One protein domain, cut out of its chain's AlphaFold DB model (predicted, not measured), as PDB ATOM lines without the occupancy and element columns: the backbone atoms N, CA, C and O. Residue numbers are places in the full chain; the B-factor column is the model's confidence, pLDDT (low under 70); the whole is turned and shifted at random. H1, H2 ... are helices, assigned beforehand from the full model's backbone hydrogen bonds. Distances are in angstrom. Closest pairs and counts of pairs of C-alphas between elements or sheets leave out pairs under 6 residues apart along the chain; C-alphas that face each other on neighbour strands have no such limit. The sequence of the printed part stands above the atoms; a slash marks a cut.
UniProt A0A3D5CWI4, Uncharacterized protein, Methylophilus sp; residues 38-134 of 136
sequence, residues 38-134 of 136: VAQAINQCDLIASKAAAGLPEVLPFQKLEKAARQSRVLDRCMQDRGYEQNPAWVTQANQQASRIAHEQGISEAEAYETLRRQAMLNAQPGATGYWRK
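This is residues 38 to 134 of the 136 residues of an uncharacterized protein of Methylophilus sp (UniProt A0A3D5CWI4). Two pairs of helices, H2 with H1 and H4 with H3, make the two arms of a flat, open V, and they join where residues 118 to 122 of H4 reach H1 and H2. H3 stays away from both, and after H4 the stretch 123 to 134 folds back to pair by residues 132 to 133 with residues 85 to 86 of the H2 to H3 link. The printed part has 97 residues with four named helices, H1 to H4 in chain order, and no named strand; the class is all helix. It is compact, with a radius of gyration of the C-alphas of 13.9 A and spans of 38 by 35 by 15 A.

H2, residues 61 to 81, forms a helical hairpin with H1, residues 38 to 53, at a steep tilt of 45 degrees, opposite ways. Their closest C-alphas, of Ala 49 and Gln 71, are 4.6 A apart. The hub is H4, residues 109 to 122, which touches three helices. With residues 118 to 121 alone it touches residues 72 to 76 of H2, closest at the C-alphas of Ser 72 and Arg 118, 6.4 A. With residues 121 to 122 alone it touches residues 42 to 46 of H1, closest at Ile 42 and Leu 122, whose C-alphas are 6.3 A apart. H3, residues 88 to 105, touches H4 with residues 94 to 102 alone, at a steep tilt of 53 degrees, opposite ways; the C-alphas of Ala 98 and Ala 112 are closest, 4.9 A. H3 is apart from H1 and H2. Each O i to N i+4 pair is within hydrogen-bond range in H1 and H2, against 13 of 14 in H3 and 9 of 10 in H4.

H2 measures 30.7 A from first to last C-alpha, H3 25.0 A, H1 22.1 A and H4 20.6 A. H1 begins at C-alpha 38 (18.750, 58.862, -74.434), and H4 ends at C-alpha 122 (9.408, 58.170, -71.044). H3 has a kink of 29 degrees near residue 99.

The C-alphas of Val 59 and Ala 128, the two farthest apart, are 38.3 A apart. The printed part has no cut; the H3 to H4 link is tight, and the other two are short. Residues 126 to 128 are under 70 in pLDDT, against a mean of 93.1 for the printed part.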
ATOM      1  N   VAL A  38      20.166  59.184 -74.219       90.62
ATOM      2  CA  VAL A  38      18.750  58.862 -74.434       90.62
ATOM      3  C   VAL A  38      17.853  59.496 -73.372       90.62
ATOM      4  O   VAL A  38      16.820  60.055 -73.721       90.62
ATOM      5  N   ALA A  39      18.249  59.492 -72.097       91.62
ATOM      6  CA  ALA A  39      17.500  60.150 -71.033       91.62
ATOM      7  C   ALA A  39      17.430  61.666 -71.253       91.62
ATOM      8  O   ALA A  39      16.379  62.273 -71.052       91.62
ATOM      9  N   GLN A  40      18.531  62.286 -71.680       92.56
ATOM     10  CA  GLN A  40      18.548  63.715 -71.982       92.56
ATOM     11  C   GLN A  40      17.644  64.041 -73.180       92.56
ATOM     12  O   GLN A  40      16.893  65.019 -73.137       92.56
ATOM     13  N   ALA A  41      17.688  63.222 -74.234       94.06
ATOM     14  CA  ALA A  41      16.819  63.372 -75.395       94.06
ATOM     15  C   ALA A  41      15.335  63.231 -75.020       94.06
ATOM     16  O   ALA A  41      14.546  64.100 -75.392       94.06
ATOM     17  N   ILE A  42      14.978  62.215 -74.224       95.00
ATOM     18  CA  ILE A  42      13.615  62.010 -73.716       95.00
ATOM     19  C   ILE A  42      13.148  63.245 -72.951       95.00
ATOM     20  O   ILE A  42      12.110  63.796 -73.298       95.00
ATOM     21  N   ASN A  43      13.927  63.737 -71.984       95.00
ATOM     22  CA  ASN A  43      13.538  64.903 -71.186       95.00
ATOM     23  C   ASN A  43      13.280  66.140 -72.056       95.00
ATOM     24  O   ASN A  43      12.297  66.853 -71.869       95.00
ATOM     25  N   GLN A  44      14.148  66.401 -73.036       95.62
ATOM     26  CA  GLN A  44      13.970  67.538 -73.939       95.62
ATOM     27  C   GLN A  44      12.736  67.368 -74.832       95.62
ATOM     28  O   GLN A  44      11.979  68.320 -75.029       95.62
ATOM     29  N   CYS A  45      12.516  66.166 -75.359       96.94
ATOM     30  CA  CYS A  45      11.377  65.885 -76.218       96.94
ATOM     31  C   CYS A  45      10.044  65.836 -75.452       96.94
ATOM     32  O   CYS A  45       9.027  66.256 -76.001       96.94
ATOM     33  N   ASP A  46      10.039  65.418 -74.187       96.69
ATOM     34  CA  ASP A  46       8.857  65.429 -73.320       96.69
ATOM     35  C   ASP A  46       8.420  66.860 -72.967       96.69
ATOM     36  O   ASP A  46       7.241  67.210 -73.046       96.69
ATOM     37  N   LEU A  47       9.376  67.759 -72.712       96.38
ATOM     38  CA  LEU A  47       9.086  69.189 -72.547       96.38
ATOM     39  C   LEU A  47       8.452  69.803 -73.808       96.38
ATOM     40  O   LEU A  47       7.541  70.628 -73.719       96.38
ATOM     41  N   ILE A  48       8.894  69.390 -74.998       96.50
ATOM     42  CA  ILE A  48       8.299  69.839 -76.266       96.50
ATOM     43  C   ILE A  48       6.893  69.249 -76.435       96.50
ATOM     44  O   ILE A  48       5.956  69.972 -76.782       96.50
ATOM     45  N   ALA A  49       6.731  67.953 -76.161       97.06
ATOM     46  CA  ALA A  49       5.465  67.241 -76.276       97.06
ATOM     47  C   ALA A  49       4.393  67.798 -75.331       97.06
ATOM     48  O   ALA A  49       3.272  68.088 -75.760       97.06
ATOM     49  N   SER A  50       4.743  68.015 -74.064       95.12
ATOM     50  CA  SER A  50       3.856  68.606 -73.062       95.12
ATOM     51  C   SER A  50       3.415  70.012 -73.464       95.12
ATOM     52  O   SER A  50       2.214  70.298 -73.456       95.12
ATOM     53  N   LYS A  51       4.343  70.859 -73.926       96.38
ATOM     54  CA  LYS A  51       4.030  72.203 -74.429       96.38
ATOM     55  C   LYS A  51       3.109  72.172 -75.652       96.38
ATOM     56  O   LYS A  51       2.171  72.963 -75.723       96.38
ATOM     57  N   ALA A  52       3.331  71.254 -76.594       95.00
ATOM     58  CA  ALA A  52       2.511  71.122 -77.803       95.00
ATOM     59  C   ALA A  52       1.056  70.695 -77.517       95.00
ATOM     60  O   ALA A  52       0.153  70.952 -78.320       95.00
ATOM     61  N   ALA A  53       0.827  70.046 -76.376       94.75
ATOM     62  CA  ALA A  53      -0.478  69.553 -75.954       94.75
ATOM     63  C   ALA A  53      -1.121  70.389 -74.828       94.75
ATOM     64  O   ALA A  53      -2.246  70.102 -74.429       94.75
ATOM     65  N   ALA A  54      -0.442  71.423 -74.320       93.19
ATOM     66  CA  ALA A  54      -0.877  72.184 -73.146       93.19
ATOM     67  C   ALA A  54      -2.222  72.906 -73.332       93.19
ATOM     68  O   ALA A  54      -2.961  73.077 -72.370       93.19
ATOM     69  N   GLY A  55      -2.547  73.311 -74.564       94.44
ATOM     70  CA  GLY A  55      -3.799  74.001 -74.884       94.44
ATOM     71  C   GLY A  55      -5.009  73.087 -75.105       94.44
ATOM     72  O   GLY A  55      -6.087  73.592 -75.404       94.44
ATOM     73  N   LEU A  56      -4.847  71.762 -75.021       93.50
ATOM     74  CA  LEU A  56      -5.959  70.832 -75.221       93.50
ATOM     75  C   LEU A  56      -6.822  70.724 -73.957       93.50
ATOM     76  O   LEU A  56      -6.273  70.648 -72.855       93.50
ATOM     77  N   PRO A  57      -8.158  70.674 -74.097       92.94
ATOM     78  CA  PRO A  57      -9.041  70.405 -72.968       92.94
ATOM     79  C   PRO A  57      -8.814  68.982 -72.427       92.94
ATOM     80  O   PRO A  57      -8.400  68.094 -73.161       92.94
ATOM     81  N   GLU A  58      -9.108  68.755 -71.144       93.25
ATOM     82  CA  GLU A  58      -8.969  67.446 -70.465       93.25
ATOM     83  C   GLU A  58     -10.177  67.103 -69.580       93.25
ATOM     84  O   GLU A  58     -10.092  66.287 -68.658       93.25
ATOM     85  N   VAL A  59     -11.314  67.754 -69.825       95.06
ATOM     86  CA  VAL A  59     -12.503  67.622 -68.973       95.06
ATOM     87  C   VAL A  59     -13.122  66.238 -69.143       95.06
ATOM     88  O   VAL A  59     -13.474  65.580 -68.164       95.06
ATOM     89  N   LEU A  60     -13.229  65.777 -70.390       96.00
ATOM     90  CA  LEU A  60     -13.851  64.502 -70.725       96.00
ATOM     91  C   LEU A  60     -12.796  63.389 -70.845       96.00
ATOM     92  O   LEU A  60     -11.669  63.655 -71.269       96.00
ATOM     93  N   PRO A  61     -13.144  62.124 -70.539       91.31
ATOM     94  CA  PRO A  61     -12.197  61.008 -70.612       91.31
ATOM     95  C   PRO A  61     -11.498  60.875 -71.971       91.31
ATOM     96  O   PRO A  61     -10.281  60.707 -72.018       91.31
ATOM     97  N   PHE A  62     -12.227  61.036 -73.080       92.62
ATOM     98  CA  PHE A  62     -11.629  60.954 -74.417       92.62
ATOM     99  C   PHE A  62     -10.635  62.090 -74.693       92.62
ATOM    100  O   PHE A  62      -9.661  61.883 -75.405       92.62
ATOM    101  N   GLN A  63     -10.840  63.269 -74.101       95.56
ATOM    102  CA  GLN A  63      -9.947  64.413 -74.285       95.56
ATOM    103  C   GLN A  63      -8.600  64.177 -73.593       95.56
ATOM    104  O   GLN A  63      -7.551  64.528 -74.126       95.56
ATOM    105  N   LYS A  64      -8.608  63.495 -72.438       93.88
ATOM    106  CA  LYS A  64      -7.376  63.039 -71.775       93.88
ATOM    107  C   LYS A  64      -6.600  62.061 -72.658       93.88
ATOM    108  O   LYS A  64      -5.381  62.168 -72.775       93.88
ATOM    109  N   LEU A  65      -7.307  61.133 -73.309       92.44
ATOM    110  CA  LEU A  65      -6.702  60.197 -74.259       92.44
ATOM    111  C   LEU A  65      -6.151  60.922 -75.494       92.44
ATOM    112  O   LEU A  65      -5.028  60.642 -75.906       92.44
ATOM    113  N   GLU A  66      -6.885  61.894 -76.037       94.31
ATOM    114  CA  GLU A  66      -6.451  62.708 -77.175       94.31
ATOM    115  C   GLU A  66      -5.187  63.511 -76.853       94.31
ATOM    116  O   GLU A  66      -4.224  63.498 -77.626       94.31
ATOM    117  N   LYS A  67      -5.141  64.165 -75.688       95.38
ATOM    118  CA  LYS A  67      -3.951  64.901 -75.255       95.38
ATOM    119  C   LYS A  67      -2.751  63.976 -75.103       95.38
ATOM    120  O   LYS A  67      -1.688  64.286 -75.640       95.38
ATOM    121  N   ALA A  68      -2.923  62.830 -74.447       93.50
ATOM    122  CA  ALA A  68      -1.848  61.855 -74.289       93.50
ATOM    123  C   ALA A  68      -1.365  61.298 -75.641       93.50
ATOM    124  O   ALA A  68      -0.162  61.143 -75.844       93.50
ATOM    125  N   ALA A  69      -2.276  61.052 -76.588       94.19
ATOM    126  CA  ALA A  69      -1.934  60.626 -77.945       94.19
ATOM    127  C   ALA A  69      -1.182  61.719 -78.725       94.19
ATOM    128  O   ALA A  69      -0.269  61.432 -79.502       94.19
ATOM    129  N   ARG A  70      -1.524  62.996 -78.515       95.69
ATOM    130  CA  ARG A  70      -0.799  64.108 -79.138       95.69
ATOM    131  C   ARG A  70       0.595  64.280 -78.546       95.69
ATOM    132  O   ARG A  70       1.539  64.503 -79.300       95.69
ATOM    133  N   GLN A  71       0.728  64.133 -77.229       96.44
ATOM    134  CA  GLN A  71       2.024  64.141 -76.548       96.44
ATOM    135  C   GLN A  71       2.915  63.008 -77.058       96.44
ATOM    136  O   GLN A  71       4.028  63.279 -77.503       96.44
ATOM    137  N   SER A  72       2.415  61.767 -77.090       96.25
ATOM    138  CA  SER A  72       3.199  60.631 -77.586       96.25
ATOM    139  C   SER A  72       3.627  60.833 -79.038       96.25
ATOM    140  O   SER A  72       4.788  60.628 -79.367       96.25
ATOM    141  N   ARG A  73       2.750  61.339 -79.913       97.00
ATOM    142  CA  ARG A  73       3.113  61.615 -81.311       97.00
ATOM    143  C   ARG A  73       4.229  62.657 -81.453       97.00
ATOM    144  O   ARG A  73       5.097  62.500 -82.309       97.00
ATOM    145  N   VAL A  74       4.201  63.726 -80.656       97.69
ATOM    146  CA  VAL A  74       5.240  64.771 -80.693       97.69
ATOM    147  C   VAL A  74       6.554  64.258 -80.109       97.69
ATOM    148  O   VAL A  74       7.608  64.494 -80.698       97.69
ATOM    149  N   LEU A  75       6.489  63.522 -78.997       97.56
ATOM    150  CA  LEU A  75       7.642  62.867 -78.382       97.56
ATOM    151  C   LEU A  75       8.310  61.909 -79.378       97.56
ATOM    152  O   LEU A  75       9.518  61.981 -79.576       97.56
ATOM    153  N   ASP A  76       7.516  61.078 -80.058       97.06
ATOM    154  CA  ASP A  76       7.988  60.112 -81.052       97.06
ATOM    155  C   ASP A  76       8.707  60.791 -82.215       97.06
ATOM    156  O   ASP A  76       9.846  60.457 -82.531       97.06
ATOM    157  N   ARG A  77       8.087  61.831 -82.784       97.81
ATOM    158  CA  ARG A  77       8.704  62.625 -83.848       97.81
ATOM    159  C   ARG A  77      10.023  63.259 -83.397       97.81
ATOM    160  O   ARG A  77      11.015  63.159 -84.104       97.81
ATOM    161  N   CYS A  78      10.044  63.871 -82.215       97.81
ATOM    162  CA  CYS A  78      11.239  64.524 -81.683       97.81
ATOM    163  C   CYS A  78      12.391  63.537 -81.446       97.81
ATOM    164  O   CYS A  78      13.548  63.855 -81.719       97.81
ATOM    165  N   MET A  79      12.085  62.331 -80.964       96.50
ATOM    166  CA  MET A  79      13.080  61.277 -80.770       96.50
ATOM    167  C   MET A  79      13.617  60.755 -82.110       96.50
ATOM    168  O   MET A  79      14.832  60.611 -82.258       96.50
ATOM    169  N   GLN A  80      12.747  60.568 -83.107       96.19
ATOM    170  CA  GLN A  80      13.138  60.202 -84.474       96.19
ATOM    171  C   GLN A  80      14.039  61.254 -85.125       96.19
ATOM    172  O   GLN A  80      15.075  60.907 -85.689       96.19
ATOM    173  N   ASP A  81      13.720  62.542 -84.969       96.81
ATOM    174  CA  ASP A  81      14.544  63.646 -85.480       96.81
ATOM    175  C   ASP A  81      15.943  63.686 -84.818       96.81
ATOM    176  O   ASP A  81      16.893  64.234 -85.376       96.81
ATOM    177  N   ARG A  82      16.097  63.064 -83.641       94.31
ATOM    178  CA  ARG A  82      17.374  62.884 -82.924       94.31
ATOM    179  C   ARG A  82      18.074  61.556 -83.236       94.31
ATOM    180  O   ARG A  82      19.111  61.254 -82.641       94.31
ATOM    181  N   GLY A  83      17.526  60.780 -84.168       94.12
ATOM    182  CA  GLY A  83      18.071  59.503 -84.618       94.12
ATOM    183  C   GLY A  83      17.732  58.318 -83.717       94.12
ATOM    184  O   GLY A  83      18.426  57.310 -83.785       94.12
ATOM    185  N   TYR A  84      16.716  58.418 -82.857       94.44
ATOM    186  CA  TYR A  84      16.215  57.271 -82.099       94.44
ATOM    187  C   TYR A  84      15.043  56.610 -82.820       94.44
ATOM    188  O   TYR A  84      14.173  57.271 -83.377       94.44
ATOM    189  N   GLU A  85      14.980  55.291 -82.745       93.88
ATOM    190  CA  GLU A  85      13.913  54.481 -83.316       93.88
ATOM    191  C   GLU A  85      13.292  53.582 -82.250       93.88
ATOM    192  O   GLU A  85      13.911  53.281 -81.222       93.88
ATOM    193  N   GLN A  86      12.079  53.102 -82.526       93.56
ATOM    194  CA  GLN A  86      11.460  52.061 -81.718       93.56
ATOM    195  C   GLN A  86      12.300  50.777 -81.784       93.56
ATOM    196  O   GLN A  86      12.735  50.335 -82.850       93.56
ATOM    197  N   ASN A  87      12.522  50.165 -80.626       93.62
ATOM    198  CA  ASN A  87      13.243  48.911 -80.502       93.62
ATOM    199  C   ASN A  87      12.324  47.702 -80.784       93.62
ATOM    200  O   ASN A  87      11.402  47.448 -80.002       93.62
ATOM    201  N   PRO A  88      12.584  46.892 -81.831       92.56
ATOM    202  CA  PRO A  88      11.768  45.714 -82.146       92.56
ATOM    203  C   PRO A  88      11.731  44.659 -81.028       92.56
ATOM    204  O   PRO A  88      10.730  43.952 -80.869       92.56
ATOM    205  N   ALA A  89      12.798  44.560 -80.224       92.12
ATOM    206  CA  ALA A  89      12.844  43.644 -79.086       92.12
ATOM    207  C   ALA A  89      11.838  44.059 -78.004       92.12
ATOM    208  O   ALA A  89      11.100  43.218 -77.489       92.12
ATOM    209  N   TRP A  90      11.741  45.365 -77.733       94.19
ATOM    210  CA  TRP A  90      10.725  45.912 -76.837       94.19
ATOM    211  C   TRP A  90       9.313  45.653 -77.378       94.19
ATOM    212  O   TRP A  90       8.454  45.206 -76.626       94.19
ATOM    213  N   VAL A  91       9.077  45.842 -78.684       93.88
ATOM    214  CA  VAL A  91       7.755  45.607 -79.306       93.88
ATOM    215  C   VAL A  91       7.285  44.169 -79.101       93.88
ATOM    216  O   VAL A  91       6.137  43.941 -78.725       93.88
ATOM    217  N   THR A  92       8.175  43.197 -79.303       92.81
ATOM    218  CA  THR A  92       7.856  41.775 -79.105       92.81
ATOM    219  C   THR A  92       7.440  41.488 -77.661       92.81
ATOM    220  O   THR A  92       6.432  40.820 -77.429       92.81
ATOM    221  N   GLN A  93       8.180  42.027 -76.688       92.62
ATOM    222  CA  GLN A  93       7.868  41.871 -75.264       92.62
ATOM    223  C   GLN A  93       6.557  42.577 -74.888       92.62
ATOM    224  O   GLN A  93       5.715  42.000 -74.199       92.62
ATOM    225  N   ALA A  94       6.352  43.797 -75.387       94.44
ATOM    226  CA  ALA A  94       5.158  44.589 -75.130       94.44
ATOM    227  C   ALA A  94       3.894  43.914 -75.675       94.44
ATOM    228  O   ALA A  94       2.881  43.906 -74.986       94.44
ATOM    229  N   ASN A  95       3.951  43.285 -76.853       94.19
ATOM    230  CA  ASN A  95       2.818  42.539 -77.412       94.19
ATOM    231  C   ASN A  95       2.406  41.354 -76.523       94.19
ATOM    232  O   ASN A  95       1.222  41.157 -76.262       94.19
ATOM    233  N   GLN A  96       3.376  40.595 -76.003       93.12
ATOM    234  CA  GLN A  96       3.094  39.488 -75.078       93.12
ATOM    235  C   GLN A  96       2.485  39.990 -73.762       93.12
ATOM    236  O   GLN A  96       1.564  39.383 -73.216       93.12
ATOM    237  N   GLN A  97       2.988  41.112 -73.250       95.19
ATOM    238  CA  GLN A  97       2.487  41.713 -72.021       95.19
ATOM    239  C   GLN A  97       1.103  42.352 -72.203       95.19
ATOM    240  O   GLN A  97       0.277  42.259 -71.296       95.19
ATOM    241  N   ALA A  98       0.831  42.953 -73.362       96.75
ATOM    242  CA  ALA A  98      -0.436  43.605 -73.671       96.75
ATOM    243  C   ALA A  98      -1.611  42.623 -73.626       96.75
ATOM    244  O   ALA A  98      -2.627  42.951 -73.022       96.75
ATOM    245  N   SER A  99      -1.458  41.411 -74.169       94.69
ATOM    246  CA  SER A  99      -2.516  40.388 -74.127       94.69
ATOM    247  C   SER A  99      -2.867  39.982 -72.688       94.69
ATOM    248  O   SER A  99      -4.039  39.940 -72.309       94.69
ATOM    249  N   ARG A 100      -1.852  39.794 -71.828       95.62
ATOM    250  CA  ARG A 100      -2.069  39.512 -70.400       95.62
ATOM    251  C   ARG A 100      -2.790  40.666 -69.694       95.62
ATOM    252  O   ARG A 100      -3.779  40.434 -69.006       95.62
ATOM    253  N   ILE A 101      -2.320  41.899 -69.890       95.88
ATOM    254  CA  ILE A 101      -2.907  43.098 -69.273       95.88
ATOM    255  C   ILE A 101      -4.349  43.312 -69.737       95.88
ATOM    256  O   ILE A 101      -5.211  43.631 -68.922       95.88
ATOM    257  N   ALA A 102      -4.623  43.115 -71.026       96.88
ATOM    258  CA  ALA A 102      -5.957  43.237 -71.599       96.88
ATOM    259  C   ALA A 102      -6.953  42.294 -70.918       96.88
ATOM    260  O   ALA A 102      -8.030  42.725 -70.511       96.88
ATOM    261  N   HIS A 103      -6.553  41.036 -70.713       95.56
ATOM    262  CA  HIS A 103      -7.358  40.058 -69.988       95.56
ATOM    263  C   HIS A 103      -7.547  40.433 -68.509       95.56
ATOM    264  O   HIS A 103      -8.665  40.389 -68.003       95.56
ATOM    265  N   GLU A 104      -6.476  40.818 -67.806       96.19
ATOM    266  CA  GLU A 104      -6.523  41.174 -66.377       96.19
ATOM    267  C   GLU A 104      -7.361  42.430 -66.093       96.19
ATOM    268  O   GLU A 104      -8.022  42.510 -65.059       96.19
ATOM    269  N   GLN A 105      -7.335  43.412 -66.997       95.62
ATOM    270  CA  GLN A 105      -7.985  44.712 -66.808       95.62
ATOM    271  C   GLN A 105      -9.321  44.842 -67.552       95.62
ATOM    272  O   GLN A 105     -10.017  45.840 -67.374       95.62
ATOM    273  N   GLY A 106      -9.692  43.861 -68.382       96.31
ATOM    274  CA  GLY A 106     -10.911  43.914 -69.190       96.31
ATOM    275  C   GLY A 106     -10.893  45.028 -70.243       96.31
ATOM    276  O   GLY A 106     -11.937  45.609 -70.539       96.31
ATOM    277  N   ILE A 107      -9.715  45.345 -70.789       94.88
ATOM    278  CA  ILE A 107      -9.517  46.363 -71.833       94.88
ATOM    279  C   ILE A 107      -9.101  45.710 -73.151       94.88
ATOM    280  O   ILE A 107      -8.776  44.525 -73.202       94.88
ATOM    281  N   SER A 108      -9.091  46.480 -74.238       95.88
ATOM    282  CA  SER A 108      -8.587  45.967 -75.516       95.88
ATOM    283  C   SER A 108      -7.068  45.751 -75.480       95.88
ATOM    284  O   SER A 108      -6.338  46.512 -74.843       95.88
ATOM    285  N   GLU A 109      -6.568  44.757 -76.224       96.50
ATOM    286  CA  GLU A 109      -5.119  44.536 -76.378       96.50
ATOM    287  C   GLU A 109      -4.404  45.768 -76.948       96.50
ATOM    288  O   GLU A 109      -3.298  46.094 -76.522       96.50
ATOM    289  N   ALA A 110      -5.060  46.503 -77.850       95.12
ATOM    290  CA  ALA A 110      -4.537  47.749 -78.402       95.12
ATOM    291  C   ALA A 110      -4.379  48.841 -77.329       95.12
ATOM    292  O   ALA A 110      -3.367  49.537 -77.296       95.12
ATOM    293  N   GLU A 111      -5.349  48.980 -76.424       93.31
ATOM    294  CA  GLU A 111      -5.280  49.951 -75.329       93.31
ATOM    295  C   GLU A 111      -4.226  49.572 -74.285       93.31
ATOM    296  O   GLU A 111      -3.477  50.434 -73.808       93.31
ATOM    297  N   ALA A 112      -4.112  48.277 -73.979       96.44
ATOM    298  CA  ALA A 112      -3.046  47.755 -73.134       96.44
ATOM    299  C   ALA A 112      -1.666  48.057 -73.743       96.44
ATOM    300  O   ALA A 112      -0.788  48.594 -73.062       96.44
ATOM    301  N   TYR A 113      -1.493  47.793 -75.041       96.31
ATOM    302  CA  TYR A 113      -0.257  48.083 -75.767       96.31
ATOM    303  C   TYR A 113       0.077  49.581 -75.778       96.31
ATOM    304  O   TYR A 113       1.193  49.965 -75.433       96.31
ATOM    305  N   GLU A 114      -0.879  50.451 -76.115       94.56
ATOM    306  CA  GLU A 114      -0.654  51.903 -76.143       94.56
ATOM    307  C   GLU A 114      -0.342  52.479 -74.755       94.56
ATOM    308  O   GLU A 114       0.385  53.466 -74.617       94.56
ATOM    309  N   THR A 115      -0.847  51.856 -73.691       93.50
ATOM    310  CA  THR A 115      -0.492  52.227 -72.317       93.50
ATOM    311  C   THR A 115       0.952  51.849 -71.989       93.50
ATOM    312  O   THR A 115       1.703  52.703 -71.512       93.50
ATOM    313  N   LEU A 116       1.377  50.626 -72.323       94.94
ATOM    314  CA  LEU A 116       2.775  50.198 -72.183       94.94
ATOM    315  C   LEU A 116       3.720  51.083 -73.000       94.94
ATOM    316  O   LEU A 116       4.763  51.507 -72.505       94.94
ATOM    317  N   ARG A 117       3.338  51.401 -74.240       95.56
ATOM    318  CA  ARG A 117       4.105  52.256 -75.147       95.56
ATOM    319  C   ARG A 117       4.337  53.640 -74.562       95.56
ATOM    320  O   ARG A 117       5.484  54.068 -74.477       95.56
ATOM    321  N   ARG A 118       3.277  54.323 -74.120       93.50
ATOM    322  CA  ARG A 118       3.389  55.671 -73.536       93.50
ATOM    323  C   ARG A 118       4.315  55.698 -72.321       93.50
ATOM    324  O   ARG A 118       5.125  56.611 -72.206       93.50
ATOM    325  N   GLN A 119       4.233  54.689 -71.453       93.06
ATOM    326  CA  GLN A 119       5.119  54.574 -70.291       93.06
ATOM    327  C   GLN A 119       6.571  54.332 -70.715       93.06
ATOM    328  O   GLN A 119       7.483  55.009 -70.250       93.06
ATOM    329  N   ALA A 120       6.792  53.398 -71.637       94.19
ATOM    330  CA  ALA A 120       8.133  53.029 -72.064       94.19
ATOM    331  C   ALA A 120       8.850  54.147 -72.840       94.19
ATOM    332  O   ALA A 120      10.065  54.269 -72.725       94.19
ATOM    333  N   MET A 121       8.118  54.997 -73.569       94.81
ATOM    334  CA  MET A 121       8.680  56.163 -74.263       94.81
ATOM    335  C   MET A 121       9.326  57.189 -73.320       94.81
ATOM    336  O   MET A 121      10.231  57.904 -73.749       94.81
ATOM    337  N   LEU A 122       8.870  57.267 -72.068       93.94
ATOM    338  CA  LEU A 122       9.408  58.170 -71.044       93.94
ATOM    339  C   LEU A 122      10.488  57.504 -70.177       93.94
ATOM    340  O   LEU A 122      11.200  58.181 -69.440       93.94
ATOM    341  N   ASN A 123      10.647  56.185 -70.287       90.44
ATOM    342  CA  ASN A 123      11.618  55.431 -69.511       90.44
ATOM    343  C   ASN A 123      12.950  55.351 -70.257       90.44
ATOM    344  O   ASN A 123      13.075  54.690 -71.289       90.44
ATOM    345  N   ALA A 124      13.981  55.968 -69.689       81.81
ATOM    346  CA  ALA A 124      15.313  56.017 -70.279       81.81
ATOM    347  C   ALA A 124      16.146  54.740 -70.061       81.81
ATOM    348  O   ALA A 124      17.347  54.816 -69.801       81.81
ATOM    349  N   GLN A 125      15.515  53.567 -70.151       79.25
ATOM    350  CA  GLN A 125      16.194  52.284 -70.000       79.25
ATOM    351  C   GLN A 125      17.195  52.109 -71.159       79.25
ATOM    352  O   GLN A 125      16.771  52.019 -72.313       79.25
ATOM    353  N   PRO A 126      18.513  52.070 -70.899       61.28
ATOM    354  CA  PRO A 126      19.495  51.897 -71.960       61.28
ATOM    355  C   PRO A 126      19.541  50.437 -72.438       61.28
ATOM    356  O   PRO A 126      19.336  49.503 -71.662       61.28
ATOM    357  N   GLY A 127      19.885  50.232 -73.711       62.66
ATOM    358  CA  GLY A 127      20.227  48.914 -74.258       62.66
ATOM    359  C   GLY A 127      19.063  48.137 -74.886       62.66
ATOM    360  O   GLY A 127      18.077  48.705 -75.341       62.66
ATOM    361  N   ALA A 128      19.212  46.809 -74.951       63.12
ATOM    362  CA  ALA A 128      18.366  45.913 -75.751       63.12
ATOM    363  C   ALA A 128      16.897  45.814 -75.296       63.12
ATOM    364  O   ALA A 128      16.065  45.313 -76.049       63.12
ATOM    365  N   THR A 129      16.574  46.283 -74.090       74.62
ATOM    366  CA  THR A 129      15.229  46.209 -73.498       74.62
ATOM    367  C   THR A 129      14.498  47.553 -73.468       74.62
ATOM    368  O   THR A 129      13.302  47.582 -73.189       74.62
ATOM    369  N   GLY A 130      15.182  48.664 -73.762       88.38
ATOM    370  CA  GLY A 130      14.573  49.992 -73.804       88.38
ATOM    371  C   GLY A 130      13.693  50.199 -75.033       88.38
ATOM    372  O   GLY A 130      13.929  49.587 -76.076       88.38
ATOM    373  N   TYR A 131      12.697  51.087 -74.924       94.44
ATOM    374  CA  TYR A 131      11.829  51.457 -76.048       94.44
ATOM    375  C   TYR A 131      12.618  52.136 -77.172       94.44
ATOM    376  O   TYR A 131      12.419  51.826 -78.345       94.44
ATOM    377  N   TRP A 132      13.522  53.047 -76.807       93.88
ATOM    378  CA  TRP A 132      14.346  53.801 -77.744       93.88
ATOM    379  C   TRP A 132      15.680  53.108 -77.981       93.88
ATOM    380  O   TRP A 132      16.418  52.817 -77.040       93.88
ATOM    381  N   ARG A 133      16.029  52.922 -79.253       91.56
ATOM    382  CA  ARG A 133      17.365  52.502 -79.684       91.56
ATOM    383  C   ARG A 133      17.920  53.499 -80.690       91.56
ATOM    384  O   ARG A 133      17.163  54.083 -81.457       91.56
ATOM    385  N   LYS A 134      19.238  53.658 -80.727       88.38
ATOM    386  CA  LYS A 134      19.913  54.351 -81.826       88.38
ATOM    387  C   LYS A 134      20.413  53.282 -82.804       88.38
ATOM    388  O   LYS A 134      21.092  52.361 -82.339       88.38
TER     389      LYS A 134